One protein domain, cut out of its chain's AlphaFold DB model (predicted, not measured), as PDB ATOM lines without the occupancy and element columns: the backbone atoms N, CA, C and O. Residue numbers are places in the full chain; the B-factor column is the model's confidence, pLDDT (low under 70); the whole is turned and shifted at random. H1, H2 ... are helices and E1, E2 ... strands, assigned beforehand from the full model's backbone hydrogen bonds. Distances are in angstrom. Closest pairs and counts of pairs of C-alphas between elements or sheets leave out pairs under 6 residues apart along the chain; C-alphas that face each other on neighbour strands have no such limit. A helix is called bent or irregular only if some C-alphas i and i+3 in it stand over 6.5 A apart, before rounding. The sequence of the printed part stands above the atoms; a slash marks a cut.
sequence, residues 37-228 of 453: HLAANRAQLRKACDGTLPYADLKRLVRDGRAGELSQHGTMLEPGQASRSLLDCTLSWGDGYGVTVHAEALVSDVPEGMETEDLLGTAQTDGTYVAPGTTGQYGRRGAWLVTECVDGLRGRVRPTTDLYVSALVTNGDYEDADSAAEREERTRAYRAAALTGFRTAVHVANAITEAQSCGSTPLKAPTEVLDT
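What this domain is: This is residues 37 to 228 of the 453 residues of an uncharacterized protein of Streptomyces sp. NBS 14/10 (UniProt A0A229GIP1). A twisted six-stranded antiparallel sheet has two helices over one face: the long H4 runs slantwise over E6 and E5, and H1 lies along the strands near the E1 edge. The opposite face bears no named helix; short H2 sits between H1 and H4, H3 lies in the loops beyond the E4 edge, and residues 213 to 228 fold back along H4. The printed part has 192 residues, with four named helices and six named strands in the order H1 H2 E1 E2 E3 H3 E4 E5 E6 H4. The sheet's order is E1 - E2 - E3 - E6 - E5 - E4; the class is mixed, helices and strands. The whole is compact, with a radius of gyration of the C-alphas of 16.9 A, and spans 54 by 45 by 25 A.

How they stand to each other: E1, residues 69 to 73, E2, residues 85 to 94, and E3, residues 97 to 105, form a meander, each strand the antiparallel neighbour of the one before. N 71 and O 90 are 2.9 A apart in the hairpin E1 and E2, and N 89 and O 101 2.8 A in the hairpin E2 and E3. E4, residues 137 to 139, E5, residues 142 to 148, and E6, residues 162 to 171, form a second meander. N 142 and O 139 are 2.9 A apart in the hairpin E4 and E5, and N 145 and O 165 2.8 A in the hairpin E5 and E6. E3 and E6 are antiparallel neighbours, with N 100 and O 168 2.9 A apart. H4, residues 180 to 212, is on the sheet at a height of 5.7 A, slantwise at 33 degrees to E6 on the local plane; its closest C-alphas to E6 are those of Ala 201 and Ala 167, 5.2 A apart. H1, residues 37 to 51, is on the same face at a height of 9.8 A, over E1 and E2; the closest C-alphas of H1 and E2 are those of Cys 49 and Cys 89, 5.9 A apart. H2, residues 55 to 58, touches H4 residues 196 to 200 alone, with the closest C-alphas, those of Asp 57 and Thr 196, 6.6 A apart. H1 and H4 are apart. H3, residues 116 to 120, is not on the sheet. Every O i to N i+4 pair is within hydrogen-bond range in H3 and H4, and 9 of 11 are in H1; H2 is too short for such a pair.

Where its parts are: H1 begins at C-alpha 37, (169.109, 169.903, 162.354), and is irregular: C-alphas 46 and 49 are 8.7 A apart. H4 measures 47.4 A and ends at C-alpha 212, (171.120, 202.386, 152.130). E6 measures 29.7 A, E3 27.5 A and E2 24.6 A.

The domain as a whole: The C-alphas farthest apart, those of Val 157 and Ser 179, are 54.4 A apart. The printed part has no cut. The links E1 to E2, H3 to E4 and E5 to E6 are long. Mean pLDDT of the printed part is 87.2; it is under 70 at residue 80, residues 122 to 127, 155 to 159 and 174 to 177, and residue 228.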
ATOM      1  N   HIS A  37     168.833 168.470 162.264       84.56
ATOM      2  CA  HIS A  37     169.109 169.903 162.354       84.56
ATOM      3  C   HIS A  37     169.573 170.499 161.030       84.56
ATOM      4  O   HIS A  37     169.351 171.684 160.806       84.56
ATOM      5  N   LEU A  38     170.119 169.717 160.097       90.00
ATOM      6  CA  LEU A  38     170.687 170.240 158.853       90.00
ATOM      7  C   LEU A  38     169.690 171.084 158.048       90.00
ATOM      8  O   LEU A  38     170.030 172.158 157.550       90.00
ATOM      9  N   ALA A  39     168.446 170.620 157.910       91.81
ATOM     10  CA  ALA A  39     167.411 171.365 157.194       91.81
ATOM     11  C   ALA A  39     167.008 172.646 157.943       91.81
ATOM     12  O   ALA A  39     166.851 173.697 157.314       91.81
ATOM     13  N   ALA A  40     166.887 172.569 159.272       92.69
ATOM     14  CA  ALA A  40     166.556 173.703 160.130       92.69
ATOM     15  C   ALA A  40     167.675 174.756 160.125       92.69
ATOM     16  O   ALA A  40     167.409 175.925 159.861       92.69
ATOM     17  N   ASN A  41     168.928 174.339 160.284       95.06
ATOM     18  CA  ASN A  41     170.109 175.195 160.255       95.06
ATOM     19  C   ASN A  41     170.309 175.834 158.873       95.06
ATOM     20  O   ASN A  41     170.619 177.016 158.768       95.06
ATOM     21  N   ARG A  42     170.046 175.102 157.779       95.75
ATOM     22  CA  ARG A  42     170.040 175.684 156.424       95.75
ATOM     23  C   ARG A  42     168.926 176.712 156.239       95.75
ATOM     24  O   ARG A  42     169.103 177.655 155.471       95.75
ATOM     25  N   ALA A  43     167.769 176.525 156.869       94.94
ATOM     26  CA  ALA A  43     166.695 177.513 156.851       94.94
ATOM     27  C   ALA A  43     167.033 178.736 157.719       94.94
ATOM     28  O   ALA A  43     166.729 179.854 157.309       94.94
ATOM     29  N   GLN A  44     167.696 178.532 158.861       95.75
ATOM     30  CA  GLN A  44     168.212 179.594 159.726       95.75
ATOM     31  C   GLN A  44     169.255 180.438 158.988       95.75
ATOM     32  O   GLN A  44     169.091 181.648 158.927       95.75
ATOM     33  N   LEU A  45     170.236 179.816 158.319       96.50
ATOM     34  CA  LEU A  45     171.249 180.516 157.516       96.50
ATOM     35  C   LEU A  45     170.632 181.437 156.451       96.50
ATOM     36  O   LEU A  45     171.121 182.536 156.240       96.50
ATOM     37  N   ARG A  46     169.545 181.016 155.789       96.25
ATOM     38  CA  ARG A  46     168.864 181.851 154.779       96.25
ATOM     39  C   ARG A  46     168.178 183.089 155.356       96.25
ATOM     40  O   ARG A  46     167.878 184.000 154.597       96.25
ATOM     41  N   LYS A  47     167.837 183.073 156.647       95.19
ATOM     42  CA  LYS A  47     167.088 184.143 157.321       95.19
ATOM     43  C   LYS A  47     167.959 184.991 158.243       95.19
ATOM     44  O   LYS A  47     167.558 186.095 158.589       95.19
ATOM     45  N   ALA A  48     169.092 184.454 158.684       94.50
ATOM     46  CA  ALA A  48     170.011 185.131 159.584       94.50
ATOM     47  C   ALA A  48     170.469 186.464 158.987       94.50
ATOM     48  O   ALA A  48     170.651 186.574 157.771       94.50
ATOM     49  N   CYS A  49     170.635 187.463 159.854       92.81
ATOM     50  CA  CYS A  49     171.099 188.797 159.486       92.81
ATOM     51  C   CYS A  49     170.196 189.463 158.424       92.81
ATOM     52  O   CYS A  49     170.692 190.099 157.499       92.81
ATOM     53  N   ASP A  50     168.879 189.240 158.506       90.88
ATOM     54  CA  ASP A  50     167.874 189.665 157.510       90.88
ATOM     55  C   ASP A  50     168.137 189.129 156.086       90.88
ATOM     56  O   ASP A  50     167.804 189.738 155.074       90.88
ATOM     57  N   GLY A  51     168.765 187.954 155.997       92.88
ATOM     58  CA  GLY A  51     169.071 187.302 154.723       92.88
ATOM     59  C   GLY A  51     170.276 187.888 153.984       92.88
ATOM     60  O   GLY A  51     170.468 187.570 152.814       92.88
ATOM     61  N   THR A  52     171.104 188.698 154.654       94.31
ATOM     62  CA  THR A  52     172.317 189.307 154.067       94.31
ATOM     63  C   THR A  52     173.515 188.357 153.970       94.31
ATOM     64  O   THR A  52     174.538 188.730 153.403       94.31
ATOM     65  N   LEU A  53     173.426 187.131 154.499       96.19
ATOM     66  CA  LEU A  53     174.505 186.141 154.418       96.19
ATOM     67  C   LEU A  53     174.492 185.366 153.083       96.19
ATOM     68  O   LEU A  53     173.435 184.875 152.665       96.19
ATOM     69  N   PRO A  54     175.656 185.124 152.442       96.06
ATOM     70  CA  PRO A  54     175.727 184.402 151.173       96.06
ATOM     71  C   PRO A  54     175.485 182.897 151.366       96.06
ATOM     72  O   PRO A  54     176.398 182.097 151.586       96.06
ATOM     73  N   TYR A  55     174.226 182.475 151.231       96.12
ATOM     74  CA  TYR A  55     173.828 181.078 151.435       96.12
ATOM     75  C   TYR A  55     174.640 180.076 150.594       96.12
ATOM     76  O   TYR A  55     174.959 178.984 151.063       96.12
ATOM     77  N   ALA A  56     174.952 180.409 149.337       95.00
ATOM     78  CA  ALA A  56     175.627 179.489 148.423       95.00
ATOM     79  C   ALA A  56     177.049 179.129 148.881       95.00
ATOM     80  O   ALA A  56     177.435 177.961 148.747       95.00
ATOM     81  N   ASP A  57     177.768 180.101 149.446       94.12
ATOM     82  CA  ASP A  57     179.122 179.938 149.971       94.12
ATOM     83  C   ASP A  57     179.097 179.271 151.357       94.12
ATOM     84  O   ASP A  57     179.821 178.305 151.600       94.12
ATOM     85  N   LEU A  58     178.175 179.683 152.237       95.81
ATOM     86  CA  LEU A  58     178.147 179.243 153.637       95.81
ATOM     87  C   LEU A  58     177.436 177.898 153.875       95.81
ATOM     88  O   LEU A  58     177.689 177.234 154.879       95.81
ATOM     89  N   LYS A  59     176.572 177.424 152.961       94.25
ATOM     90  CA  LYS A  59     175.779 176.184 153.167       94.25
ATOM     91  C   LYS A  59     176.611 174.926 153.443       94.25
ATOM     92  O   LYS A  59     176.050 173.940 153.922       94.25
ATOM     93  N   ARG A  60     177.896 174.924 153.063       90.62
ATOM     94  CA  ARG A  60     178.821 173.795 153.271       90.62
ATOM     95  C   ARG A  60     179.312 173.703 154.716       90.62
ATOM     96  O   ARG A  60     179.675 172.614 155.141       90.62
ATOM     97  N   LEU A  61     179.283 174.817 155.449       90.00
ATOM     98  CA  LEU A  61     179.686 174.905 156.855       90.00
ATOM     99  C   LEU A  61     178.578 174.445 157.805       90.00
ATOM    100  O   LEU A  61     178.843 174.094 158.947       90.00
ATOM    101  N   VAL A  62     177.332 174.420 157.325       92.31
ATOM    102  CA  VAL A  62     176.170 174.048 158.131       92.31
ATOM    103  C   VAL A  62     176.261 172.584 158.561       92.31
ATOM    104  O   VAL A  62     176.254 171.681 157.718       92.31
ATOM    105  N   ARG A  63     176.288 172.353 159.876       89.25
ATOM    106  CA  ARG A  63     176.354 171.021 160.488       89.25
ATOM    107  C   ARG A  63     174.972 170.499 160.895       89.25
ATOM    108  O   ARG A  63     174.023 171.269 161.045       89.25
ATOM    109  N   ASP A  64     174.867 169.176 161.020       88.12
ATOM    110  CA  ASP A  64     173.649 168.463 161.449       88.12
ATOM    111  C   ASP A  64     173.664 168.110 162.946       88.12
ATOM    112  O   ASP A  64     172.618 167.867 163.532       88.12
ATOM    113  N   GLY A  65     174.846 168.111 163.574       83.06
ATOM    114  CA  GLY A  65     175.029 167.594 164.934       83.06
ATOM    115  C   GLY A  65     174.329 168.392 166.038       83.06
ATOM    116  O   GLY A  65     174.110 167.855 167.116       83.06
ATOM    117  N   ARG A  66     173.958 169.658 165.796       87.75
ATOM    118  CA  ARG A  66     173.239 170.503 166.766       87.75
ATOM    119  C   ARG A  66     172.465 171.633 166.102       87.75
ATOM    120  O   ARG A  66     172.721 171.984 164.951       87.75
ATOM    121  N   ALA A  67     171.538 172.231 166.845       90.50
ATOM    122  CA  ALA A  67     170.864 173.459 166.437       90.50
ATOM    123  C   ALA A  67     171.847 174.646 166.388       90.50
ATOM    124  O   ALA A  67     172.712 174.771 167.256       90.50
ATOM    125  N   GLY A  68     171.700 175.508 165.380       92.31
ATOM    126  CA  GLY A  68     172.491 176.730 165.260       92.31
ATOM    127  C   GLY A  68     172.068 177.817 166.253       92.31
ATOM    128  O   GLY A  68     170.878 178.045 166.492       92.31
ATOM    129  N   GLU A  69     173.051 178.526 166.792       95.88
ATOM    130  CA  GLU A  69     172.882 179.654 167.707       95.88
ATOM    131  C   GLU A  69     173.056 180.961 166.935       95.88
ATOM    132  O   GLU A  69     174.110 181.202 166.350       95.88
ATOM    133  N   LEU A  70     172.008 181.789 166.914       95.88
ATOM    134  CA  LEU A  70     171.988 183.074 166.219       95.88
ATOM    135  C   LEU A  70     171.925 184.213 167.238       95.88
ATOM    136  O   LEU A  70     170.963 184.305 168.001       95.88
ATOM    137  N   SER A  71     172.909 185.103 167.187       95.44
ATOM    138  CA  SER A  71     172.896 186.413 167.834       95.44
ATOM    139  C   SER A  71     172.943 187.475 166.746       95.44
ATOM    140  O   SER A  71     173.792 187.395 165.865       95.44
ATOM    141  N   GLN A  72     172.028 188.440 166.762       94.00
ATOM    142  CA  GLN A  72     171.996 189.491 165.747       94.00
ATOM    143  C   GLN A  72     171.447 190.793 166.329       94.00
ATOM    144  O   GLN A  72     170.456 190.776 167.058       94.00
ATOM    145  N   HIS A  73     172.088 191.911 166.013       91.38
ATOM    146  CA  HIS A  73     171.657 193.249 166.400       91.38
ATOM    147  C   HIS A  73     172.186 194.297 165.410       91.38
ATOM    148  O   HIS A  73     173.044 194.015 164.579       91.38
ATOM    149  N   GLY A  74     171.655 195.518 165.458       88.75
ATOM    150  CA  GLY A  74     172.084 196.602 164.573       88.75
ATOM    151  C   GLY A  74     170.919 197.420 164.038       88.75
ATOM    152  O   GLY A  74     169.772 196.979 164.026       88.75
ATOM    153  N   THR A  75     171.220 198.637 163.597       86.06
ATOM    154  CA  THR A  75     170.191 199.592 163.148       86.06
ATOM    155  C   THR A  75     169.448 199.160 161.881       86.06
ATOM    156  O   THR A  75     168.328 199.623 161.666       86.06
ATOM    157  N   MET A  76     170.022 198.269 161.062       84.94
ATOM    158  CA  MET A  76     169.317 197.683 159.917       84.94
ATOM    159  C   MET A  76     168.342 196.574 160.320       84.94
ATOM    160  O   MET A  76     167.332 196.394 159.649       84.94
ATOM    161  N   LEU A  77     168.622 195.860 161.413       85.06
ATOM    162  CA  LEU A  77     167.767 194.782 161.917       85.06
ATOM    163  C   LEU A  77     166.639 195.317 162.803       85.06
ATOM    164  O   LEU A  77     165.504 194.852 162.724       85.06
ATOM    165  N   GLU A  78     166.941 196.318 163.632       83.25
ATOM    166  CA  GLU A  78     165.989 196.939 164.556       83.25
ATOM    167  C   GLU A  78     165.997 198.471 164.397       83.25
ATOM    168  O   GLU A  78     166.611 199.194 165.196       83.25
ATOM    169  N   PRO A  79     165.312 199.005 163.363       74.31
ATOM    170  CA  PRO A  79     165.241 200.442 163.129       74.31
ATOM    171  C   PRO A  79     164.650 201.177 164.342       74.31
ATOM    172  O   PRO A  79     163.539 200.886 164.782       74.31
ATOM    173  N   GLY A  80     165.384 202.155 164.877       67.25
ATOM    174  CA  GLY A  80     164.954 202.974 166.017       67.25
ATOM    175  C   GLY A  80     165.645 202.653 167.344       67.25
ATOM    176  O   GLY A  80     165.571 203.472 168.261       67.25
ATOM    177  N   GLN A  81     166.375 201.537 167.447       73.38
ATOM    178  CA  GLN A  81     167.327 201.352 168.542       73.38
ATOM    179  C   GLN A  81     168.634 202.101 168.267       73.38
ATOM    180  O   GLN A  81     169.153 202.115 167.150       73.38
ATOM    181  N   ALA A  82     169.193 202.726 169.303       70.38
ATOM    182  CA  ALA A  82     170.495 203.369 169.209       70.38
ATOM    183  C   ALA A  82     171.604 202.303 169.238       70.38
ATOM    184  O   ALA A  82     171.952 201.800 170.300       70.38
ATOM    185  N   SER A  83     172.177 201.982 168.076       77.62
ATOM    186  CA  SER A  83     173.346 201.097 167.957       77.62
ATOM    187  C   SER A  83     174.436 201.743 167.107       77.62
ATOM    188  O   SER A  83     174.137 202.465 166.156       77.62
ATOM    189  N   ARG A  84     175.710 201.498 167.436       79.56
ATOM    190  CA  ARG A  84     176.868 201.883 166.604       79.56
ATOM    191  C   ARG A  84     177.064 200.949 165.402       79.56
ATOM    192  O   ARG A  84     177.583 201.397 164.385       79.56
ATOM    193  N   SER A  85     176.516 199.741 165.455       88.44
ATOM    194  CA  SER A  85     176.539 198.786 164.348       88.44
ATOM    195  C   SER A  85     175.351 199.012 163.407       88.44
ATOM    196  O   SER A  85     174.217 199.286 163.829       88.44
ATOM    197  N   LEU A  86     175.600 198.905 162.105       90.25
ATOM    198  CA  LEU A  86     174.544 198.724 161.107       90.25
ATOM    199  C   LEU A  86     174.047 197.280 161.154       90.25
ATOM    200  O   LEU A  86     172.837 197.054 161.188       90.25
ATOM    201  N   LEU A  87     174.993 196.345 161.258       92.94
ATOM    202  CA  LEU A  87     174.773 194.915 161.375       92.94
ATOM    203  C   LEU A  87     175.861 194.315 162.269       92.94
ATOM    204  O   LEU A  87     177.033 194.549 162.032       92.94
ATOM    205  N   ASP A  88     175.487 193.537 163.267       94.94
ATOM    206  CA  ASP A  88     176.392 192.668 164.017       94.94
ATOM    207  C   ASP A  88     175.660 191.341 164.199       94.94
ATOM    208  O   ASP A  88     174.550 191.295 164.743       94.94
ATOM    209  N   CYS A  89     176.210 190.286 163.612       96.31
ATOM    210  CA  CYS A  89     175.528 189.022 163.443       96.31
ATOM    211  C   CYS A  89     176.496 187.849 163.574       96.31
ATOM    212  O   CYS A  89     177.438 187.716 162.797       96.31
ATOM    213  N   THR A  90     176.195 186.949 164.502       97.00
ATOM    214  CA  THR A  90     176.944 185.720 164.747       97.00
ATOM    215  C   THR A  90     176.006 184.533 164.624       97.00
ATOM    216  O   THR A  90     175.012 184.439 165.347       97.00
ATOM    217  N   LEU A  91     176.334 183.608 163.724       96.69
ATOM    218  CA  LEU A  91     175.664 182.323 163.578       96.69
ATOM    219  C   LEU A  91     176.684 181.202 163.787       96.69
ATOM    220  O   LEU A  91     177.567 181.004 162.957       96.69
ATOM    221  N   SER A  92     176.540 180.464 164.886       94.69
ATOM    222  CA  SER A  92     177.418 179.350 165.256       94.69
ATOM    223  C   SER A  92     176.683 178.018 165.175       94.69
ATOM    224  O   SER A  92     175.506 177.920 165.525       94.69
ATOM    225  N   TRP A  93     177.386 176.975 164.741       92.62
ATOM    226  CA  TRP A  93     176.917 175.587 164.773       92.62
ATOM    227  C   TRP A  93     177.736 174.710 165.731       92.62
ATOM    228  O   TRP A  93     177.580 173.493 165.692       92.62
ATOM    229  N   GLY A  94     178.560 175.313 166.601       87.75
ATOM    230  CA  GLY A  94     179.478 174.618 167.514       87.75
ATOM    231  C   GLY A  94     180.735 174.071 166.832       87.75
ATOM    232  O   GLY A  94     180.883 174.198 165.620       87.75
ATOM    233  N   ASP A  95     181.643 173.493 167.625       85.88
ATOM    234  CA  ASP A  95     182.881 172.821 167.178       85.88
ATOM    235  C   ASP A  95     183.739 173.663 166.217       85.88
ATOM    236  O   ASP A  95     184.213 173.174 165.193       85.88
ATOM    237  N   GLY A  96     183.837 174.970 166.478       87.25
ATOM    238  CA  GLY A  96     184.570 175.901 165.621       87.25
ATOM    239  C   GLY A  96     183.890 176.221 164.282       87.25
ATOM    240  O   GLY A  96     184.505 176.850 163.426       87.25
ATOM    241  N   TYR A  97     182.627 175.842 164.051       91.69
ATOM    242  CA  TYR A  97     181.879 176.196 162.836       91.69
ATOM    243  C   TYR A  97     180.987 177.410 163.043       91.69
ATOM    244  O   TYR A  97     180.087 177.401 163.887       91.69
ATOM    245  N   GLY A  98     181.146 178.420 162.196       94.44
ATOM    246  CA  GLY A  98     180.305 179.597 162.276       94.44
ATOM    247  C   GLY A  98     180.669 180.695 161.298       94.44
ATOM    248  O   GLY A  98     181.604 180.602 160.501       94.44
ATOM    249  N   VAL A  99     179.865 181.745 161.364       96.62
ATOM    250  CA  VAL A  99     180.088 182.998 160.663       96.62
ATOM    251  C   VAL A  99     179.766 184.147 161.605       96.62
ATOM    252  O   VAL A  99     178.705 184.166 162.230       96.62
ATOM    253  N   THR A 100     180.684 185.099 161.681       96.88
ATOM    254  CA  THR A 100     180.519 186.357 162.405       96.88
ATOM    255  C   THR A 100     180.698 187.485 161.413       96.88
ATOM    256  O   THR A 100     181.700 187.521 160.705       96.88
ATOM    257  N   VAL A 101     179.733 188.392 161.350       97.19
ATOM    258  CA  VAL A 101     179.755 189.566 160.482       97.19
ATOM    259  C   VAL A 101     179.513 190.799 161.327       97.19
ATOM    260  O   VAL A 101     178.534 190.854 162.069       97.19
ATOM    261  N   HIS A 102     180.358 191.804 161.151       95.50
ATOM    262  CA  HIS A 102     180.164 193.133 161.712       95.50
ATOM    263  C   HIS A 102     180.194 194.159 160.590       95.50
ATOM    264  O   HIS A 102     181.027 194.082 159.693       95.50
ATOM    265  N   ALA A 103     179.285 195.121 160.626       94.19
ATOM    266  CA  ALA A 103     179.258 196.235 159.705       94.19
ATOM    267  C   ALA A 103     178.882 197.517 160.433       94.19
ATOM    268  O   ALA A 103     177.877 197.585 161.154       94.19
ATOM    269  N   GLU A 104     179.651 198.569 160.190       92.12
ATOM    270  CA  GLU A 104     179.439 199.859 160.824       92.12
ATOM    271  C   GLU A 104     179.802 201.034 159.923       92.12
ATOM    272  O   GLU A 104     180.621 200.959 159.012       92.12
ATOM    273  N   ALA A 105     179.149 202.153 160.214       89.06
ATOM    274  CA  ALA A 105     179.504 203.441 159.655       89.06
ATOM    275  C   ALA A 105     180.800 203.919 160.317       89.06
ATOM    276  O   ALA A 105     180.802 204.168 161.525       89.06
ATOM    277  N   LEU A 106     181.866 204.096 159.539       86.25
ATOM    278  CA  LEU A 106     183.133 204.582 160.073       86.25
ATOM    279  C   LEU A 106     183.022 206.072 160.424       86.25
ATOM    280  O   LEU A 106     182.979 206.952 159.564       86.25
ATOM    281  N   VAL A 107     182.932 206.339 161.725       78.31
ATOM    282  CA  VAL A 107     182.976 207.683 162.337       78.31
ATOM    283  C   VAL A 107     184.312 207.963 163.031       78.31
ATOM    284  O   VAL A 107     184.552 209.081 163.488       78.31
ATOM    285  N   SER A 108     185.143 206.935 163.149       80.00
ATOM    286  CA  SER A 108     186.429 206.900 163.838       80.00
ATOM    287  C   SER A 108     187.398 206.057 163.014       80.00
ATOM    288  O   SER A 108     187.027 205.569 161.944       80.00
ATOM    289  N   ASP A 109     188.616 205.921 163.519       85.00
ATOM    290  CA  ASP A 109     189.667 205.121 162.905       85.00
ATOM    291  C   ASP A 109     189.228 203.681 162.648       85.00
ATOM    292  O   ASP A 109     188.458 203.091 163.416       85.00
ATOM    293  N   VAL A 110     189.744 203.126 161.556       85.94
ATOM    294  CA  VAL A 110     189.609 201.706 161.244       85.94
ATOM    295  C   VAL A 110     190.382 200.898 162.297       85.94
ATOM    296  O   VAL A 110     191.467 201.318 162.702       85.94
ATOM    297  N   PRO A 111     189.833 199.778 162.803       83.44
ATOM    298  CA  PRO A 111     190.486 199.011 163.863       83.44
ATOM    299  C   PRO A 111     191.738 198.246 163.406       83.44
ATOM    300  O   PRO A 111     192.417 197.658 164.251       83.44
ATOM    301  N   GLU A 112     192.010 198.210 162.104       85.25
ATOM    302  CA  GLU A 112     193.179 197.591 161.485       85.25
ATOM    303  C   GLU A 112     194.308 198.581 161.197       85.25
ATOM    304  O   GLU A 112     194.080 199.778 161.016       85.25
ATOM    305  N   GLY A 113     195.529 198.040 161.147       81.25
ATOM    306  CA  GLY A 113     196.729 198.770 160.758       81.25
ATOM    307  C   GLY A 113     196.592 199.353 159.353       81.25
ATOM    308  O   GLY A 113     196.026 198.731 158.449       81.25
ATOM    309  N   MET A 114     197.050 200.593 159.201       89.12
ATOM    310  CA  MET A 114     196.981 201.361 157.956       89.12
ATOM    311  C   MET A 114     198.344 201.923 157.571       89.12
ATOM    312  O   MET A 114     198.422 202.848 156.763       89.12
ATOM    313  N   GLU A 115     199.419 201.401 158.147       90.19
ATOM    314  CA  GLU A 115     200.764 201.847 157.831       90.19
ATOM    315  C   GLU A 115     201.223 201.259 156.496       90.19
ATOM    316  O   GLU A 115     200.565 200.411 155.887       90.19
ATOM    317  N   THR A 116     202.322 201.789 155.962       89.25
ATOM    318  CA  THR A 116     202.794 201.389 154.627       89.25
ATOM    319  C   THR A 116     203.133 199.896 154.589       89.25
ATOM    320  O   THR A 116     202.751 199.214 153.640       89.25
ATOM    321  N   GLU A 117     203.765 199.384 155.646       85.12
ATOM    322  CA  GLU A 117     204.092 197.966 155.814       85.12
ATOM    323  C   GLU A 117     202.855 197.064 155.920       85.12
ATOM    324  O   GLU A 117     202.806 196.009 155.282       85.12
ATOM    325  N   ASP A 118     201.810 197.513 156.625       85.31
ATOM    326  CA  ASP A 118     200.543 196.785 156.716       85.31
ATOM    327  C   ASP A 118     199.941 196.602 155.322       85.31
ATOM    328  O   ASP A 118     199.514 195.509 154.954       85.31
ATOM    329  N   LEU A 119     199.925 197.662 154.506       87.00
ATOM    330  CA  LEU A 119     199.362 197.614 153.153       87.00
ATOM    331  C   LEU A 119     200.154 196.721 152.193       87.00
ATOM    332  O   LEU A 119     199.560 196.174 151.257       87.00
ATOM    333  N   LEU A 120     201.467 196.620 152.394       84.62
ATOM    334  CA  LEU A 120     202.362 195.784 151.593       84.62
ATOM    335  C   LEU A 120     202.378 194.323 152.058       84.62
ATOM    336  O   LEU A 120     202.877 193.475 151.325       84.62
ATOM    337  N   GLY A 121     201.803 194.019 153.226       72.38
ATOM    338  CA  GLY A 121     201.800 192.670 153.788       72.38
ATOM    339  C   GLY A 121     203.136 192.264 154.413       72.38
ATOM    340  O   GLY A 121     203.333 191.094 154.721       72.38
ATOM    341  N   THR A 122     204.050 193.213 154.632       61.84
ATOM    342  CA  THR A 122     205.398 192.944 155.157       61.84
ATOM    343  C   THR A 122     205.438 192.795 156.679       61.84
ATOM    344  O   THR A 122     206.471 192.422 157.226       61.84
ATOM    345  N   ALA A 123     204.315 193.012 157.370       55.16
ATOM    346  CA  ALA A 123     204.182 192.974 158.831       55.16
ATOM    347  C   ALA A 123     204.316 191.568 159.481       55.16
ATOM    348  O   ALA A 123     203.789 191.336 160.566       55.16
ATOM    349  N   GLN A 124     204.998 190.609 158.839       53.59
ATOM    350  CA  GLN A 124     205.383 189.287 159.376       53.59
ATOM    351  C   GLN A 124     204.291 188.546 160.177       53.59
ATOM    352  O   GLN A 124     204.533 188.057 161.284       53.59
ATOM    353  N   THR A 125     203.069 188.448 159.644       60.72
ATOM    354  CA  THR A 125     201.977 187.726 160.321       60.72
ATOM    355  C   THR A 125     201.460 186.550 159.503       60.72
ATOM    356  O   THR A 125     200.884 186.716 158.426       60.72
ATOM    357  N   ASP A 126     201.619 185.350 160.067       63.09
ATOM    358  CA  ASP A 126     201.101 184.104 159.504       63.09
ATOM    359  C   ASP A 126     199.589 184.172 159.243       63.09
ATOM    360  O   ASP A 126     198.800 184.617 160.085       63.09
ATOM    361  N   GLY A 127     199.166 183.640 158.092       67.19
ATOM    362  CA  GLY A 127     197.749 183.480 157.757       67.19
ATOM    363  C   GLY A 127     197.045 184.779 157.369       67.19
ATOM    364  O   GLY A 127     195.819 184.878 157.508       67.19
ATOM    365  N   THR A 128     197.802 185.766 156.893       81.94
ATOM    366  CA  THR A 128     197.264 186.981 156.289       81.94
ATOM    367  C   THR A 128     197.013 186.783 154.794       81.94
ATOM    368  O   THR A 128     197.781 186.132 154.090       81.94
ATOM    369  N   TYR A 129     195.877 187.286 154.303       87.06
ATOM    370  CA  TYR A 129     195.524 187.178 152.886       87.06
ATOM    371  C   TYR A 129     194.931 188.473 152.353       87.06
ATOM    372  O   TYR A 129     194.209 189.182 153.051       87.06
ATOM    373  N   VAL A 130     195.114 188.710 151.060       88.88
ATOM    374  CA  VAL A 130     194.511 189.830 150.328       88.88
ATOM    375  C   VAL A 130     193.656 189.330 149.177       88.88
ATOM    376  O   VAL A 130     193.957 188.323 148.532       88.88
ATOM    377  N   ALA A 131     192.566 190.044 148.911       90.19
ATOM    378  CA  ALA A 131     191.677 189.775 147.792       90.19
ATOM    379  C   ALA A 131     191.757 190.930 146.777       90.19
ATOM    380  O   ALA A 131     191.354 192.051 147.112       90.19
ATOM    381  N   PRO A 132     192.229 190.681 145.539       87.06
ATOM    382  CA  PRO A 132     192.304 191.718 144.515       87.06
ATOM    383  C   PRO A 132     190.964 192.417 144.267       87.06
ATOM    384  O   PRO A 132     189.925 191.767 144.105       87.06
ATOM    385  N   GLY A 133     190.991 193.750 144.227       83.50
ATOM    386  CA  GLY A 133     189.816 194.601 144.032       83.50
ATOM    387  C   GLY A 133     189.004 194.886 145.299       83.50
ATOM    388  O   GLY A 133     187.893 195.408 145.190       83.50
ATOM    389  N   THR A 134     189.521 194.549 146.483       88.69
ATOM    390  CA  THR A 134     188.915 194.900 147.777       88.69
ATOM    391  C   THR A 134     189.857 195.785 148.592       88.69
ATOM    392  O   THR A 134     191.058 195.537 148.621       88.69
ATOM    393  N   THR A 135     189.318 196.818 149.253       90.81
ATOM    394  CA  THR A 135     190.073 197.646 150.208       90.81
ATOM    395  C   THR A 135     190.078 196.964 151.573       90.81
ATOM    396  O   THR A 135     189.226 197.263 152.407       90.81
ATOM    397  N   GLY A 136     190.978 196.013 151.793       89.50
ATOM    398  CA  GLY A 136     191.136 195.358 153.085       89.50
ATOM    399  C   GLY A 136     191.909 194.051 153.018       89.50
ATOM    400  O   GLY A 136     192.470 193.689 151.981       89.50
ATOM    401  N   GLN A 137     191.960 193.355 154.151       89.75
ATOM    402  CA  GLN A 137     192.783 192.162 154.339       89.75
ATOM    403  C   GLN A 137     192.048 191.089 155.147       89.75
ATOM    404  O   GLN A 137     191.012 191.331 155.765       89.75
ATOM    405  N   TYR A 138     192.592 189.882 155.149       89.56
ATOM    406  CA  TYR A 138     192.237 188.818 156.070       89.56
ATOM    407  C   TYR A 138     193.331 188.692 157.115       89.56
ATOM    408  O   TYR A 138     194.506 188.650 156.771       89.56
ATOM    409  N   GLY A 139     192.939 188.573 158.377       85.19
ATOM    410  CA  GLY A 139     193.866 188.265 159.456       85.19
ATOM    411  C   GLY A 139     193.146 187.613 160.625       85.19
ATOM    412  O   GLY A 139     192.109 186.965 160.469       85.19
ATOM    413  N   ARG A 140     193.655 187.835 161.839       78.69
ATOM    414  CA  ARG A 140     193.142 187.200 163.065       78.69
ATOM    415  C   ARG A 140     191.642 187.418 163.320       78.69
ATOM    416  O   ARG A 140     191.009 186.591 163.969       78.69
ATOM    417  N   ARG A 141     191.074 188.531 162.848       82.88
ATOM    418  CA  ARG A 141     189.647 188.880 163.017       82.88
ATOM    419  C   ARG A 141     188.771 188.484 161.822       82.88
ATOM    420  O   ARG A 141     187.594 188.828 161.802       82.88
ATOM    421  N   GLY A 142     189.316 187.739 160.863       91.19
ATOM    422  CA  GLY A 142     188.652 187.406 159.608       91.19
ATOM    423  C   GLY A 142     188.976 188.400 158.497       91.19
ATOM    424  O   GLY A 142     189.921 189.183 158.607       91.19
ATOM    425  N   ALA A 143     188.192 188.347 157.420       94.81
ATOM    426  CA  ALA A 143     188.267 189.317 156.336       94.81
ATOM    427  C   ALA A 143     187.652 190.628 156.803       94.81
ATOM    428  O   ALA A 143     186.565 190.617 157.374       94.81
ATOM    429  N   TRP A 144     188.278 191.747 156.493       94.06
ATOM    430  CA  TRP A 144     187.678 193.063 156.627       94.06
ATOM    431  C   TRP A 144     187.823 193.824 155.316       94.06
ATOM    432  O   TRP A 144     188.709 193.542 154.510       94.06
ATOM    433  N   LEU A 145     186.914 194.764 155.085       94.31
ATOM    434  CA  LEU A 145     187.011 195.714 153.996       94.31
ATOM    435  C   LEU A 145     186.370 197.048 154.361       94.31
ATOM    436  O   LEU A 145     185.451 197.117 155.183       94.31
ATOM    437  N   VAL A 146     186.828 198.094 153.689       93.31
ATOM    438  CA  VAL A 146     186.188 199.405 153.661       93.31
ATOM    439  C   VAL A 146     185.606 199.644 152.273       93.31
ATOM    440  O   VAL A 146     186.153 199.214 151.256       93.31
ATOM    441  N   THR A 147     184.425 200.252 152.227       91.44
ATOM    442  CA  THR A 147     183.771 200.611 150.974       91.44
ATOM    443  C   THR A 147     183.014 201.924 151.076       91.44
ATOM    444  O   THR A 147     182.593 202.359 152.152       91.44
ATOM    445  N   GLU A 148     182.800 202.537 149.917       88.75
ATOM    446  CA  GLU A 148     182.183 203.845 149.796       88.75
ATOM    447  C   GLU A 148     180.652 203.774 149.818       88.75
ATOM    448  O   GLU A 148     180.006 202.979 149.127       88.75
ATOM    449  N   CYS A 149     180.072 204.722 150.544       89.06
ATOM    450  CA  CYS A 149     178.676 205.107 150.481       89.06
ATOM    451  C   CYS A 149     178.575 206.596 150.137       89.06
ATOM    452  O   CYS A 149     178.416 207.439 151.019       89.06
ATOM    453  N   VAL A 150     178.720 206.928 148.852       84.38
ATOM    454  CA  VAL A 150     178.849 208.309 148.348       84.38
ATOM    455  C   VAL A 150     177.673 209.196 148.769       84.38
ATOM    456  O   VAL A 150     177.881 210.333 149.187       84.38
ATOM    457  N   ASP A 151     176.452 208.659 148.732       85.62
ATOM    458  CA  ASP A 151     175.233 209.379 149.131       85.62
ATOM    459  C   ASP A 151     175.017 209.428 150.662       85.62
ATOM    460  O   ASP A 151     174.080 210.062 151.154       85.62
ATOM    461  N   GLY A 152     175.916 208.796 151.422       85.44
ATOM    462  CA  GLY A 152     175.938 208.765 152.877       85.44
ATOM    463  C   GLY A 152     175.107 207.638 153.499       85.44
ATOM    464  O   GLY A 152     174.022 207.285 153.038       85.44
ATOM    465  N   LEU A 153     175.602 207.093 154.611       84.44
ATOM    466  CA  LEU A 153     174.892 206.089 155.406       84.44
ATOM    467  C   LEU A 153     173.768 206.744 156.227       84.44
ATOM    468  O   LEU A 153     173.994 207.703 156.973       84.44
ATOM    469  N   ARG A 154     172.538 206.223 156.105       76.19
ATOM    470  CA  ARG A 154     171.363 206.743 156.826       76.19
ATOM    471  C   ARG A 154     171.328 206.230 158.272       76.19
ATOM    472  O   ARG A 154     172.100 205.369 158.679       76.19
ATOM    473  N   GLY A 155     170.421 206.785 159.081       66.25
ATOM    474  CA  GLY A 155     170.229 206.367 160.480       66.25
ATOM    475  C   GLY A 155     171.274 206.915 161.460       66.25
ATOM    476  O   GLY A 155     171.314 206.509 162.621       66.25
ATOM    477  N   ARG A 156     172.106 207.865 161.015       67.12
ATOM    478  CA  ARG A 156     173.145 208.521 161.816       67.12
ATOM    479  C   ARG A 156     172.881 210.014 161.966       67.12
ATOM    480  O   ARG A 156     172.318 210.656 161.087       67.12
ATOM    481  N   VAL A 157     173.347 210.570 163.087       66.25
ATOM    482  CA  VAL A 157     173.297 212.018 163.366       66.25
ATOM    483  C   VAL A 157     174.211 212.799 162.414       66.25
ATOM    484  O   VAL A 157     173.921 213.945 162.084       66.25
ATOM    485  N   ARG A 158     175.311 212.183 161.966       66.62
ATOM    486  CA  ARG A 158     176.214 212.733 160.951       66.62
ATOM    487  C   ARG A 158     176.307 211.743 159.790       66.62
ATOM    488  O   ARG A 158     176.572 210.573 160.068       66.62
ATOM    489  N   PRO A 159     176.083 212.176 158.540       68.06
ATOM    490  CA  PRO A 159     176.293 211.313 157.388       68.06
ATOM    491  C   PRO A 159     177.778 210.953 157.306       68.06
ATOM    492  O   PRO A 159     178.639 211.831 157.383       68.06
ATOM    493  N   THR A 160     178.066 209.663 157.178       82.31
ATOM    494  CA  THR A 160     179.399 209.148 156.859       82.31
ATOM    495  C   THR A 160     179.351 208.481 155.499       82.31
ATOM    496  O   THR A 160     178.327 207.919 155.108       82.31
ATOM    497  N   THR A 161     180.462 208.555 154.780       87.75
ATOM    498  CA  THR A 161     180.598 208.006 153.427       87.75
ATOM    499  C   THR A 161     181.364 206.692 153.397       87.75
ATOM    500  O   THR A 161     181.616 206.163 152.325       87.75
ATOM    501  N   ASP A 162     181.748 206.188 154.565       90.38
ATOM    502  CA  ASP A 162     182.629 205.044 154.728       90.38
ATOM    503  C   ASP A 162     181.911 203.949 155.513       90.38
ATOM    504  O   ASP A 162     181.415 204.180 156.624       90.38
ATOM    505  N   LEU A 163     181.840 202.769 154.905       92.31
ATOM    506  CA  LEU A 163     181.285 201.554 155.479       92.31
ATOM    507  C   LEU A 163     182.429 200.574 155.729       92.31
ATOM    508  O   LEU A 163     183.108 200.168 154.791       92.31
ATOM    509  N   TYR A 164     182.590 200.163 156.979       94.06
ATOM    510  CA  TYR A 164     183.440 199.039 157.344       94.06
ATOM    511  C   TYR A 164     182.600 197.774 157.430       94.06
ATOM    512  O   TYR A 164     181.508 197.797 158.006       94.06
ATOM    513  N   VAL A 165     183.115 196.676 156.881       95.69
ATOM    514  CA  VAL A 165     182.532 195.341 157.018       95.69
ATOM    515  C   VAL A 165     183.632 194.347 157.345       95.69
ATOM    516  O   VAL A 165     184.600 194.244 156.599       95.69
ATOM    517  N   SER A 166     183.446 193.557 158.396       96.44
ATOM    518  CA  SER A 166     184.249 192.372 158.665       96.44
ATOM    519  C   SER A 166     183.411 191.103 158.672       96.44
ATOM    520  O   SER A 166     182.218 191.108 158.977       96.44
ATOM    521  N   ALA A 167     184.046 190.007 158.272       97.56
ATOM    522  CA  ALA A 167     183.478 188.679 158.205       97.56
ATOM    523  C   ALA A 167     184.533 187.638 158.601       97.56
ATOM    524  O   ALA A 167     185.496 187.380 157.874       97.56
ATOM    525  N   LEU A 168     184.306 186.991 159.738       95.81
ATOM    526  CA  LEU A 168     185.049 185.817 160.166       95.81
ATOM    527  C   LEU A 168     184.237 184.571 159.826       95.81
ATOM    528  O   LEU A 168     183.085 184.435 160.233       95.81
ATOM    529  N   VAL A 169     184.853 183.658 159.084       94.94
ATOM    530  CA  VAL A 169     184.267 182.367 158.730       94.94
ATOM    531  C   VAL A 169     185.134 181.286 159.340       94.94
ATOM    532  O   VAL A 169     186.311 181.178 159.007       94.94
ATOM    533  N   THR A 170     184.546 180.481 160.216       91.00
ATOM    534  CA  THR A 170     185.245 179.389 160.885       91.00
ATOM    535  C   THR A 170     184.686 178.053 160.399       91.00
ATOM    536  O   THR A 170     183.474 177.863 160.244       91.00
ATOM    537  N   ASN A 171     185.585 177.129 160.077       87.19
ATOM    538  CA  ASN A 171     185.293 175.854 159.428       87.19
ATOM    539  C   ASN A 171     185.780 174.651 160.250       87.19
ATOM    540  O   ASN A 171     186.071 173.602 159.675       87.19
ATOM    541  N   GLY A 172     185.779 174.797 161.576       83.50
ATOM    542  CA  GLY A 172     186.207 173.784 162.533       83.50
ATOM    543  C   GLY A 172     187.406 174.239 163.356       83.50
ATOM    544  O   GLY A 172     188.140 175.138 162.945       83.50
ATOM    545  N   ASP A 173     187.602 173.603 164.506       75.31
ATOM    546  CA  ASP A 173     188.846 173.726 165.263       75.31
ATOM    547  C   ASP A 173     189.937 172.893 164.568       75.31
ATOM    548  O   ASP A 173     189.729 171.717 164.259       75.31
ATOM    549  N   TYR A 174     191.087 173.508 164.286       66.12
ATOM    550  CA  TYR A 174     192.270 172.803 163.792       66.12
ATOM    551  C   TYR A 174     193.193 172.516 164.975       66.12
ATOM    552  O   TYR A 174     193.634 173.451 165.641       66.12
ATOM    553  N   GLU A 175     193.473 171.238 165.238       64.44
ATOM    554  CA  GLU A 175     194.551 170.847 166.154       64.44
ATOM    555  C   GLU A 175     195.923 171.202 165.549       64.44
ATOM    556  O   GLU A 175     196.044 171.469 164.343       64.44
ATOM    557  N   ASP A 176     196.955 171.250 166.395       65.00
ATOM    558  CA  ASP A 176     198.327 171.510 165.961       65.00
ATOM    559  C   ASP A 176     198.753 170.485 164.894       65.00
ATOM    560  O   ASP A 176     198.500 169.288 165.013       65.00
ATOM    561  N   ALA A 177     199.354 170.971 163.803       68.81
ATOM    562  CA  ALA A 177     199.763 170.134 162.679       68.81
ATOM    563  C   ALA A 177     201.175 169.585 162.921       68.81
ATOM    564  O   ALA A 177     202.146 170.344 162.863       68.81
ATOM    565  N   ASP A 178     201.292 168.274 163.125       74.25
ATOM    566  CA  ASP A 178     202.558 167.606 163.450       74.25
ATOM    567  C   ASP A 178     203.374 167.235 162.196       74.25
ATOM    568  O   ASP A 178     204.587 167.020 162.261       74.25
ATOM    569  N   SER A 179     202.737 167.186 161.021       80.12
ATOM    570  CA  SER A 179     203.375 166.830 159.749       80.12
ATOM    571  C   SER A 179     203.309 167.937 158.688       80.12
ATOM    572  O   SER A 179     202.453 168.820 158.705       80.12
ATOM    573  N   ALA A 180     204.216 167.881 157.705       80.00
ATOM    574  CA  ALA A 180     204.209 168.808 156.567       80.00
ATOM    575  C   ALA A 180     202.918 168.706 155.728       80.00
ATOM    576  O   ALA A 180     202.405 169.718 155.261       80.00
ATOM    577  N   ALA A 181     202.361 167.498 155.584       81.94
ATOM    578  CA  ALA A 181     201.112 167.277 154.857       81.94
ATOM    579  C   ALA A 181     199.905 167.913 155.573       81.94
ATOM    580  O   ALA A 181     199.068 168.541 154.925       81.94
ATOM    581  N   GLU A 182     199.841 167.806 156.903       80.75
ATOM    582  CA  GLU A 182     198.808 168.467 157.715       80.75
ATOM    583  C   GLU A 182     198.954 169.990 157.675       80.75
ATOM    584  O   GLU A 182     197.953 170.699 157.576       80.75
ATOM    585  N   ARG A 183     200.190 170.511 157.672       80.12
ATOM    586  CA  ARG A 183     200.446 171.945 157.481       80.12
ATOM    587  C   ARG A 183     199.931 172.441 156.130       80.12
ATOM    588  O   ARG A 183     199.229 173.446 156.093       80.12
ATOM    589  N   GLU A 184     200.204 171.723 155.042       80.62
ATOM    590  CA  GLU A 184     199.712 172.085 153.705       80.62
ATOM    591  C   GLU A 184     198.177 172.020 153.610       80.62
ATOM    592  O   GLU A 184     197.536 172.890 153.013       80.62
ATOM    593  N   GLU A 185     197.553 170.995 154.195       83.12
ATOM    594  CA  GLU A 185     196.093 170.894 154.275       83.12
ATOM    595  C   GLU A 185     195.485 172.055 155.066       83.12
ATOM    596  O   GLU A 185     194.522 172.677 154.608       83.12
ATOM    597  N   ARG A 186     196.094 172.406 156.200       82.44
ATOM    598  CA  ARG A 186     195.698 173.542 157.030       82.44
ATOM    599  C   ARG A 186     195.816 174.865 156.272       82.44
ATOM    600  O   ARG A 186     194.860 175.636 156.268       82.44
ATOM    601  N   THR A 187     196.913 175.108 155.555       81.56
ATOM    602  CA  THR A 187     197.077 176.309 154.713       81.56
ATOM    603  C   THR A 187     196.007 176.384 153.624       81.56
ATOM    604  O   THR A 187     195.388 177.430 153.425       81.56
ATOM    605  N   ARG A 188     195.700 175.266 152.947       86.00
ATOM    606  CA  ARG A 188     194.601 175.219 151.964       86.00
ATOM    607  C   ARG A 188     193.246 175.526 152.601       86.00
ATOM    608  O   ARG A 188     192.423 176.209 151.986       86.00
ATOM    609  N   ALA A 189     193.011 175.038 153.815       86.56
ATOM    610  CA  ALA A 189     191.777 175.286 154.539       86.56
ATOM    611  C   ALA A 189     191.647 176.749 154.997       86.56
ATOM    612  O   ALA A 189     190.585 177.341 154.792       86.56
ATOM    613  N   TYR A 190     192.723 177.355 155.510       86.19
ATOM    614  CA  TYR A 190     192.774 178.781 155.842       86.19
ATOM    615  C   TYR A 190     192.544 179.656 154.616       86.19
ATOM    616  O   TYR A 190     191.693 180.541 154.651       86.19
ATOM    617  N   ARG A 191     193.191 179.347 153.487       89.31
ATOM    618  CA  ARG A 191     192.977 180.061 152.223       89.31
ATOM    619  C   ARG A 191     191.517 179.998 151.762       89.31
ATOM    620  O   ARG A 191     190.952 180.992 151.304       89.31
ATOM    621  N   ALA A 192     190.874 178.835 151.896       91.62
ATOM    622  CA  ALA A 192     189.462 178.664 151.560       91.62
ATOM    623  C   ALA A 192     188.529 179.427 152.521       91.62
ATOM    624  O   ALA A 192     187.535 180.014 152.073       91.62
ATOM    625  N   ALA A 193     188.845 179.442 153.819       92.25
ATOM    626  CA  ALA A 193     188.129 180.227 154.821       92.25
ATOM    627  C   ALA A 193     188.272 181.730 154.547       92.25
ATOM    628  O   ALA A 193     187.262 182.430 154.518       92.25
ATOM    629  N   ALA A 194     189.477 182.201 154.216       93.25
ATOM    630  CA  ALA A 194     189.750 183.589 153.864       93.25
ATOM    631  C   ALA A 194     188.969 184.044 152.629       93.25
ATOM    632  O   ALA A 194     188.269 185.057 152.677       93.25
ATOM    633  N   LEU A 195     188.979 183.252 151.551       95.31
ATOM    634  CA  LEU A 195     188.170 183.538 150.364       95.31
ATOM    635  C   LEU A 195     186.668 183.593 150.691       95.31
ATOM    636  O   LEU A 195     185.951 184.462 150.192       95.31
ATOM    637  N   THR A 196     186.184 182.683 151.539       96.56
ATOM    638  CA  THR A 196     184.778 182.673 151.977       96.56
ATOM    639  C   THR A 196     184.457 183.887 152.852       96.56
ATOM    640  O   THR A 196     183.386 184.480 152.699       96.56
ATOM    641  N   GLY A 197     185.386 184.298 153.717       96.81
ATOM    642  CA  GLY A 197     185.312 185.513 154.524       96.81
ATOM    643  C   GLY A 197     185.181 186.753 153.649       96.81
ATOM    644  O   GLY A 197     184.191 187.469 153.762       96.81
ATOM    645  N   PHE A 198     186.089 186.957 152.691       97.06
ATOM    646  CA  PHE A 198     186.017 188.101 151.779       97.06
ATOM    647  C   PHE A 198     184.743 188.111 150.934       97.06
ATOM    648  O   PHE A 198     184.112 189.156 150.785       97.06
ATOM    649  N   ARG A 199     184.309 186.959 150.404       97.31
ATOM    650  CA  ARG A 199     183.025 186.865 149.687       97.31
ATOM    651  C   ARG A 199     181.845 187.235 150.576       97.31
ATOM    652  O   ARG A 199     180.927 187.900 150.107       97.31
ATOM    653  N   THR A 200     181.885 186.837 151.845       97.94
ATOM    654  CA  THR A 200     180.868 187.195 152.838       97.94
ATOM    655  C   THR A 200     180.877 188.689 153.124       97.94
ATOM    656  O   THR A 200     179.825 189.313 153.007       97.94
ATOM    657  N   ALA A 201     182.042 189.283 153.391       97.62
ATOM    658  CA  ALA A 201     182.176 190.720 153.615       97.62
ATOM    659  C   ALA A 201     181.693 191.531 152.403       97.62
ATOM    660  O   ALA A 201     180.882 192.440 152.558       97.62
ATOM    661  N   VAL A 202     182.095 191.157 151.181       96.75
ATOM    662  CA  VAL A 202     181.647 191.816 149.940       96.75
ATOM    663  C   VAL A 202     180.140 191.669 149.732       96.75
ATOM    664  O   VAL A 202     179.473 192.631 149.353       96.75
ATOM    665  N   HIS A 203     179.577 190.485 149.982       97.31
ATOM    666  CA  HIS A 203     178.140 190.264 149.830       97.31
ATOM    667  C   HIS A 203     177.328 191.112 150.816       97.31
ATOM    668  O   HIS A 203     176.370 191.769 150.412       97.31
ATOM    669  N   VAL A 204     177.757 191.158 152.080       96.81
ATOM    670  CA  VAL A 204     177.141 191.988 153.121       96.81
ATOM    671  C   VAL A 204     177.287 193.471 152.784       96.81
ATOM    672  O   VAL A 204     176.301 194.200 152.828       96.81
ATOM    673  N   ALA A 205     178.475 193.920 152.379       95.88
ATOM    674  CA  ALA A 205     178.716 195.301 151.971       95.88
ATOM    675  C   ALA A 205     177.798 195.721 150.814       95.88
ATOM    676  O   ALA A 205     177.173 196.780 150.869       95.88
ATOM    677  N   ASN A 206     177.638 194.867 149.800       95.56
ATOM    678  CA  ASN A 206     176.718 195.109 148.689       95.56
ATOM    679  C   ASN A 206     175.251 195.161 149.143       95.56
ATOM    680  O   ASN A 206     174.517 196.053 148.727       95.56
ATOM    681  N   ALA A 207     174.827 194.258 150.032       94.62
ATOM    682  CA  ALA A 207     173.465 194.265 150.566       94.62
ATOM    683  C   ALA A 207     173.172 195.539 151.382       94.62
ATOM    684  O   ALA A 207     172.108 196.145 151.244       94.62
ATOM    685  N   ILE A 208     174.131 195.982 152.201       92.88
ATOM    686  CA  ILE A 208     174.021 197.218 152.984       92.88
ATOM    687  C   ILE A 208     173.997 198.436 152.061       92.88
ATOM    688  O   ILE A 208     173.128 199.292 152.207       92.88
ATOM    689  N   THR A 209     174.919 198.524 151.103       92.69
ATOM    690  CA  THR A 209     175.001 199.673 150.189       92.69
ATOM    691  C   THR A 209     173.761 199.801 149.305       92.69
ATOM    692  O   THR A 209     173.270 200.916 149.103       92.69
ATOM    693  N   GLU A 210     173.186 198.682 148.854       92.88
ATOM    694  CA  GLU A 210     171.898 198.651 148.158       92.88
ATOM    695  C   GLU A 210     170.761 199.145 149.067       92.88
ATOM    696  O   GLU A 210     170.047 200.089 148.712       92.88
ATOM    697  N   ALA A 211     170.637 198.584 150.276       90.94
ATOM    698  CA  ALA A 211     169.595 198.956 151.234       90.94
ATOM    699  C   ALA A 211     169.671 200.436 151.661       90.94
ATOM    700  O   ALA A 211     168.644 201.088 151.866       90.94
ATOM    701  N   GLN A 212     170.881 200.985 151.772       88.69
ATOM    702  CA  GLN A 212     171.120 202.386 152.130       88.69
ATOM    703  C   GLN A 212     171.032 203.341 150.928       88.69
ATOM    704  O   GLN A 212     170.971 204.554 151.129       88.69
ATOM    705  N   SER A 213     170.938 202.818 149.699       90.12
ATOM    706  CA  SER A 213     170.981 203.599 148.454       90.12
ATOM    707  C   SER A 213     172.250 204.448 148.354       90.12
ATOM    708  O   SER A 213     172.185 205.648 148.119       90.12
ATOM    709  N   CYS A 214     173.402 203.816 148.559       87.38
ATOM    710  CA  CYS A 214     174.697 204.476 148.699       87.38
ATOM    711  C   CYS A 214     175.258 205.146 147.433       87.38
ATOM    712  O   CYS A 214     176.274 205.835 147.517       87.38
ATOM    713  N   GLY A 215     174.663 204.899 146.262       83.81
ATOM    714  CA  GLY A 215     175.124 205.439 144.976       83.81
ATOM    715  C   GLY A 215     176.416 204.806 144.433       83.81
ATOM    716  O   GLY A 215     176.816 205.102 143.307       83.81
ATOM    717  N   SER A 216     177.061 203.916 145.192       81.81
ATOM    718  CA  SER A 216     178.259 203.184 144.781       81.81
ATOM    719  C   SER A 216     177.929 202.001 143.864       81.81
ATOM    720  O   SER A 216     176.836 201.433 143.883       81.81
ATOM    721  N   THR A 217     178.887 201.640 143.005       86.50
ATOM    722  CA  THR A 217     178.784 200.416 142.198       86.50
ATOM    723  C   THR A 217     179.048 199.209 143.099       86.50
ATOM    724  O   THR A 217     180.017 199.262 143.858       86.50
ATOM    725  N   PRO A 218     178.260 198.121 143.002       90.88
ATOM    726  CA  PRO A 218     178.502 196.921 143.790       90.88
ATOM    727  C   PRO A 218     179.928 196.394 143.611       90.88
ATOM    728  O   PRO A 218     180.432 196.285 142.489       90.88
ATOM    729  N   LEU A 219     180.552 196.024 144.724       91.81
ATOM    730  CA  LEU A 219     181.850 195.371 144.745       91.81
ATOM    731  C   LEU A 219     181.760 194.009 144.053       91.81
ATOM    732  O   LEU A 219     180.800 193.250 144.231       91.81
ATOM    733  N   LYS A 220     182.786 193.669 143.273       93.12
ATOM    734  CA  LYS A 220     182.888 192.352 142.646       93.12
ATOM    735  C   LYS A 220     183.309 191.329 143.701       93.12
ATOM    736  O   LYS A 220     184.288 191.532 144.407       93.12
ATOM    737  N   ALA A 221     182.596 190.205 143.774       93.62
ATOM    738  CA  ALA A 221     182.986 189.112 144.658       93.62
ATOM    739  C   ALA A 221     184.365 188.548 144.250       93.62
ATOM    740  O   ALA A 221     184.558 188.236 143.067       93.62
ATOM    741  N   PRO A 222     185.302 188.380 145.198       94.19
ATOM    742  CA  PRO A 222     186.632 187.888 144.885       94.19
ATOM    743  C   PRO A 222     186.603 186.419 144.468       94.19
ATOM    744  O   PRO A 222     185.818 185.598 144.963       94.19
ATOM    745  N   THR A 223     187.464 186.078 143.514       94.12
ATOM    746  CA  THR A 223     187.590 184.720 142.970       94.12
ATOM    747  C   THR A 223     188.712 183.929 143.622       94.12
ATOM    748  O   THR A 223     188.614 182.706 143.681       94.12
ATOM    749  N   GLU A 224     189.712 184.623 144.150       92.25
ATOM    750  CA  GLU A 224     190.893 184.073 144.800       92.25
ATOM    751  C   GLU A 224     191.360 184.997 145.928       92.25
ATOM    752  O   GLU A 224     190.892 186.130 146.047       92.25
ATOM    753  N   VAL A 225     192.273 184.481 146.745       90.69
ATOM    754  CA  VAL A 225     193.035 185.261 147.719       90.69
ATOM    755  C   VAL A 225     194.512 184.946 147.541       90.69
ATOM    756  O   VAL A 225     194.870 183.802 147.222       90.69
ATOM    757  N   LEU A 226     195.348 185.950 147.734       86.81
ATOM    758  CA  LEU A 226     196.799 185.851 147.666       86.81
ATOM    759  C   LEU A 226     197.345 185.890 149.089       86.81
ATOM    760  O   LEU A 226     196.794 186.598 149.932       86.81
ATOM    761  N   ASP A 227     198.352 185.065 149.350       80.06
ATOM    762  CA  ASP A 227     199.076 185.091 150.618       80.06
ATOM    763  C   ASP A 227     199.930 186.358 150.654       80.06
ATOM    764  O   ASP A 227     200.527 186.719 149.636       80.06
ATOM    765  N   THR A 228     199.923 187.051 151.786       69.56
ATOM    766  CA  THR A 228     200.794 188.209 152.020       69.56
ATOM    767  C   THR A 228     202.092 187.825 152.720       69.56
ATOM    768  O   THR A 228     202.989 188.656 152.794       69.56
TER     769      THR A 228